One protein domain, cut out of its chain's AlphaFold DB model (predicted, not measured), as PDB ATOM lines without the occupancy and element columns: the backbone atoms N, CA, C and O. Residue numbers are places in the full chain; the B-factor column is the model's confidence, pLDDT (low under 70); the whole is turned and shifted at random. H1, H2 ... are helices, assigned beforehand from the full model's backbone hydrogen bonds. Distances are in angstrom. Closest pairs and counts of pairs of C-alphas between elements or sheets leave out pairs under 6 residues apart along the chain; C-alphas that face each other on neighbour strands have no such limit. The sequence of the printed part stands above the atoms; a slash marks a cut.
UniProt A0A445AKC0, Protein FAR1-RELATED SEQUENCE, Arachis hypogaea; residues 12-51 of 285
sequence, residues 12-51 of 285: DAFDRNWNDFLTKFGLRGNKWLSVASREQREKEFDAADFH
ATOM      1  N   ASP A  12     208.321 160.050 147.668       66.62
ATOM      2  CA  ASP A  12     207.580 158.831 147.339       66.62
ATOM      3  C   ASP A  12     206.612 158.399 148.456       66.62
ATOM      4  O   ASP A  12     205.598 157.754 148.194       66.62
ATOM      5  N   ALA A  13     206.908 158.735 149.717       69.75
ATOM      6  CA  ALA A  13     206.031 158.453 150.852       69.75
ATOM      7  C   ALA A  13     204.866 159.450 150.936       69.75
ATOM      8  O   ALA A  13     203.747 159.044 151.251       69.75
ATOM      9  N   PHE A  14     205.112 160.723 150.612       73.25
ATOM     10  CA  PHE A  14     204.060 161.732 150.504       73.25
ATOM     11  C   PHE A  14     203.085 161.389 149.377       73.25
ATOM     12  O   PHE A  14     201.885 161.312 149.624       73.25
ATOM     13  N   ASP A  15     203.585 161.085 148.174       74.69
ATOM     14  CA  ASP A  15     202.733 160.765 147.026       74.69
ATOM     15  C   ASP A  15     201.866 159.525 147.293       74.69
ATOM     16  O   ASP A  15     200.672 159.523 146.981       74.69
ATOM     17  N   ARG A  16     202.413 158.481 147.931       78.38
ATOM     18  CA  ARG A  16     201.624 157.302 148.330       78.38
ATOM     19  C   ARG A  16     200.542 157.647 149.352       78.38
ATOM     20  O   ARG A  16     199.384 157.292 149.145       78.38
ATOM     21  N   ASN A  17     200.891 158.373 150.412       78.38
ATOM     22  CA  ASN A  17     199.949 158.705 151.485       78.38
ATOM     23  C   ASN A  17     198.886 159.723 151.050       78.38
ATOM     24  O   ASN A  17     197.744 159.659 151.501       78.38
ATOM     25  N   TRP A  18     199.231 160.632 150.141       77.69
ATOM     26  CA  TRP A  18     198.296 161.567 149.528       77.69
ATOM     27  C   TRP A  18     197.300 160.846 148.617       77.69
ATOM     28  O   TRP A  18     196.097 161.086 148.696       77.69
ATOM     29  N   ASN A  19     197.773 159.906 147.792       79.44
ATOM     30  CA  ASN A  19     196.894 159.092 146.953       79.44
ATOM     31  C   ASN A  19     195.984 158.168 147.778       79.44
ATOM     32  O   ASN A  19     194.815 157.997 147.419       79.44
ATOM     33  N   ASP A  20     196.483 157.613 148.884       81.62
ATOM     34  CA  ASP A  20     195.681 156.837 149.835       81.62
ATOM     35  C   ASP A  20     194.592 157.707 150.481       81.62
ATOM     36  O   ASP A  20     193.415 157.355 150.446       81.62
ATOM     37  N   PHE A  21     194.945 158.912 150.944       81.81
ATOM     38  CA  PHE A  21     193.993 159.889 151.477       81.81
ATOM     39  C   PHE A  21     192.900 160.253 150.458       81.81
ATOM     40  O   PHE A  21     191.709 160.174 150.764       81.81
ATOM     41  N   LEU A  22     193.277 160.593 149.223       81.62
ATOM     42  CA  LEU A  22     192.313 160.935 148.173       81.62
ATOM     43  C   LEU A  22     191.380 159.768 147.832       81.62
ATOM     44  O   LEU A  22     190.208 159.991 147.533       81.62
ATOM     45  N   THR A  23     191.889 158.537 147.875       83.31
ATOM     46  CA  THR A  23     191.107 157.331 147.576       83.31
ATOM     47  C   THR A  23     190.164 156.990 148.729       83.31
ATOM     48  O   THR A  23     188.982 156.754 148.498       83.31
ATOM     49  N   LYS A  24     190.648 157.061 149.974       83.69
ATOM     50  CA  LYS A  24     189.872 156.797 151.192       83.69
ATOM     51  C   LYS A  24     188.670 157.727 151.352       83.69
ATOM     52  O   LYS A  24     187.629 157.292 151.833       83.69
ATOM     53  N   PHE A  25     188.806 158.989 150.949       82.44
ATOM     54  CA  PHE A  25     187.746 159.993 151.080       82.44
ATOM     55  C   PHE A  25     187.009 160.297 149.764       82.44
ATOM     56  O   PHE A  25     186.200 161.218 149.724       82.44
ATOM     57  N   GLY A  26     187.268 159.548 148.683       80.38
ATOM     58  CA  GLY A  26     186.581 159.742 147.399       80.38
ATOM     59  C   GLY A  26     186.844 161.105 146.742       80.38
ATOM     60  O   GLY A  26     186.034 161.587 145.959       80.38
ATOM     61  N   LEU A  27     187.977 161.741 147.047       78.56
ATOM     62  CA  LEU A  27     188.310 163.110 146.631       78.56
ATOM     63  C   LEU A  27     189.051 163.171 145.281       78.56
ATOM     64  O   LEU A  27     189.587 164.221 144.903       78.56
ATOM     65  N   ARG A  28     189.108 162.057 144.538       73.88
ATOM     66  CA  ARG A  28     189.697 162.022 143.191       73.88
ATOM     67  C   ARG A  28     188.921 162.957 142.259       73.88
ATOM     68  O   ARG A  28     187.715 162.829 142.107       73.88
ATOM     69  N   GLY A  29     189.635 163.884 141.621       70.81
ATOM     70  CA  GLY A  29     189.061 164.860 140.686       70.81
ATOM     71  C   GLY A  29     188.766 166.239 141.285       70.81
ATOM     72  O   GLY A  29     188.367 167.141 140.551       70.81
ATOM     73  N   ASN A  30     189.008 166.455 142.585       76.88
ATOM     74  CA  ASN A  30     188.865 167.780 143.182       76.88
ATOM     75  C   ASN A  30     189.963 168.738 142.670       76.88
ATOM     76  O   ASN A  30     191.148 168.603 142.994       76.88
ATOM     77  N   LYS A  31     189.545 169.737 141.884       75.81
ATOM     78  CA  LYS A  31     190.441 170.711 141.247       75.81
ATOM     79  C   LYS A  31     191.221 171.544 142.269       75.81
ATOM     80  O   LYS A  31     192.399 171.808 142.050       75.81
ATOM     81  N   TRP A  32     190.617 171.893 143.404       76.81
ATOM     82  CA  TRP A  32     191.276 172.676 144.452       76.81
ATOM     83  C   TRP A  32     192.418 171.896 145.118       76.81
ATOM     84  O   TRP A  32     193.534 172.400 145.223       76.81
ATOM     85  N   LEU A  33     192.193 170.620 145.451       73.69
ATOM     86  CA  LEU A  33     193.228 169.753 146.036       73.69
ATOM     87  C   LEU A  33     194.389 169.480 145.067       73.69
ATOM     88  O   LEU A  33     195.532 169.329 145.498       73.69
ATOM     89  N   SER A  34     194.118 169.459 143.758       67.88
ATOM     90  CA  SER A  34     195.168 169.318 142.741       67.88
ATOM     91  C   SER A  34     196.090 170.543 142.663       67.88
ATOM     92  O   SER A  34     197.301 170.387 142.507       67.88
ATOM     93  N   VAL A  35     195.532 171.748 142.835       71.50
ATOM     94  CA  VAL A  35     196.299 173.001 142.874       71.50
ATOM     95  C   VAL A  35     197.097 173.087 144.171       71.50
ATOM     96  O   VAL A  35     198.295 173.330 144.109       71.50
ATOM     97  N   ALA A  36     196.487 172.772 145.316       68.31
ATOM     98  CA  ALA A  36     197.172 172.768 146.610       68.31
ATOM     99  C   ALA A  36     198.363 171.789 146.649       68.31
ATOM    100  O   ALA A  36     199.433 172.131 147.145       68.31
ATOM    101  N   SER A  37     198.216 170.590 146.073       66.50
ATOM    102  CA  SER A  37     199.322 169.628 145.943       66.50
ATOM    103  C   SER A  37     200.433 170.138 145.018       66.50
ATOM    104  O   SER A  37     201.610 169.913 145.293       66.50
ATOM    105  N   ARG A  38     200.087 170.844 143.930       68.31
ATOM    106  CA  ARG A  38     201.075 171.444 143.025       68.31
ATOM    107  C   ARG A  38     201.819 172.605 143.685       68.31
ATOM    108  O   ARG A  38     203.038 172.606 143.633       68.31
ATOM    109  N   GLU A  39     201.112 173.518 144.345       69.12
ATOM    110  CA  GLU A  39     201.716 174.629 145.096       69.12
ATOM    111  C   GLU A  39     202.627 174.128 146.219       69.12
ATOM    112  O   GLU A  39     203.681 174.706 146.468       69.12
ATOM    113  N   GLN A  40     202.243 173.044 146.897       63.47
ATOM    114  CA  GLN A  40     203.094 172.422 147.905       63.47
ATOM    115  C   GLN A  40     204.360 171.823 147.276       63.47
ATOM    116  O   GLN A  40     205.449 172.056 147.788       63.47
ATOM    117  N   ARG A  41     204.245 171.127 146.134       65.00
ATOM    118  CA  ARG A  41     205.413 170.625 145.391       65.00
ATOM    119  C   ARG A  41     206.311 171.742 144.869       65.00
ATOM    120  O   ARG A  41     207.518 171.564 144.871       65.00
ATOM    121  N   GLU A  42     205.746 172.859 144.420       64.12
ATOM    122  CA  GLU A  42     206.506 174.037 143.984       64.12
ATOM    123  C   GLU A  42     207.267 174.646 145.169       64.12
ATOM    124  O   GLU A  42     208.472 174.830 145.076       64.12
ATOM    125  N   LYS A  43     206.622 174.818 146.331       64.19
ATOM    126  CA  LYS A  43     207.297 175.271 147.562       64.19
ATOM    127  C   LYS A  43     208.384 174.308 148.040       64.19
ATOM    128  O   LYS A  43     209.408 174.756 148.543       64.19
ATOM    129  N   GLU A  44     208.161 173.002 147.923       60.41
ATOM    130  CA  GLU A  44     209.155 171.975 148.257       60.41
ATOM    131  C   GLU A  44     210.307 171.940 147.252       60.41
ATOM    132  O   GLU A  44     211.449 171.738 147.653       60.41
ATOM    133  N   PHE A  45     210.031 172.168 145.966       56.50
ATOM    134  CA  PHE A  45     211.044 172.277 144.920       56.50
ATOM    135  C   PHE A  45     211.889 173.539 145.100       56.50
ATOM    136  O   PHE A  45     213.109 173.442 145.085       56.50
ATOM    137  N   ASP A  46     211.262 174.682 145.378       57.22
ATOM    138  CA  ASP A  46     211.951 175.929 145.709       57.22
ATOM    139  C   ASP A  46     212.791 175.756 146.984       57.22
ATOM    140  O   ASP A  46     213.961 176.121 147.017       57.22
ATOM    141  N   ALA A  47     212.240 175.129 148.034       56.31
ATOM    142  CA  ALA A  47     212.979 174.816 149.259       56.31
ATOM    143  C   ALA A  47     214.154 173.855 149.014       56.31
ATOM    144  O   ALA A  47     215.199 174.000 149.646       56.31
ATOM    145  N   ALA A  48     214.001 172.891 148.104       57.03
ATOM    146  CA  ALA A  48     215.077 172.004 147.687       57.03
ATOM    147  C   ALA A  48     216.142 172.753 146.872       57.03
ATOM    148  O   ALA A  48     217.320 172.511 147.108       57.03
ATOM    149  N   ASP A  49     215.761 173.697 146.009       57.31
ATOM    150  CA  ASP A  49     216.676 174.553 145.237       57.31
ATOM    151  C   ASP A  49     217.575 175.397 146.166       57.31
ATOM    152  O   ASP A  49     218.785 175.497 145.963       57.31
ATOM    153  N   PHE A  50     217.028 175.865 147.298       50.19
ATOM    154  CA  PHE A  50     217.783 176.516 148.386       50.19
ATOM    155  C   PHE A  50     218.721 175.579 149.187       50.19
ATOM    156  O   PHE A  50     219.428 176.018 150.102       50.19
ATOM    157  N   HIS A  51     218.712 174.277 148.908       55.50
ATOM    158  CA  HIS A  51     219.548 173.273 149.574       55.50
ATOM    159  C   HIS A  51     220.345 172.401 148.592       55.50
ATOM    160  O   HIS A  51     221.180 171.602 149.026       55.50
TER     161      HIS A  51
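AT A GLANCE: This is residues 12 to 51 of the 285 residues of the protein "Protein FAR1-RELATED SEQUENCE" of Arachis hypogaea (UniProt A0A445AKC0). Helix H2 runs back past the shorter H1 with an open gap between them, a loose, flat U joined at one end by residues 25 to 30; residues 38 to 51, of which 38 to 49 belong to H2, stick out free. The printed part has 40 residues with two named helices, H1 then H2, and no named strand; the class is all helix. It is loose, with a radius of gyration of the C-alphas of 11.7 A and spans of 35 by 21 by 8 A.

IN THESE COORDINATES: Find C-alpha 31 at (190.441, 170.711, 141.247); from there H2, residues 31 to 49, runs 26.8 A to C-alpha 49 at (216.676, 174.553, 145.237). H1, residues 12 to 24, runs 18.2 A from C-alpha 12 at (207.580, 158.831, 147.339).

HOW THE PARTS SIT: H2 and H1 are apart, with no C-alpha of the one within 8 A of the other. A short link of 6 residues joins them. In both helices every O i to N i+4 pair is within hydrogen-bond range.

THE WHOLE: Look at Gly 26 and His 51: their C-alphas are the two farthest apart, at 35.7 A. The printed part has no cut. In this model the mean pLDDT of the printed part is 70.5, and residues 12 to 13, 34 and 36 to 51 are under 70.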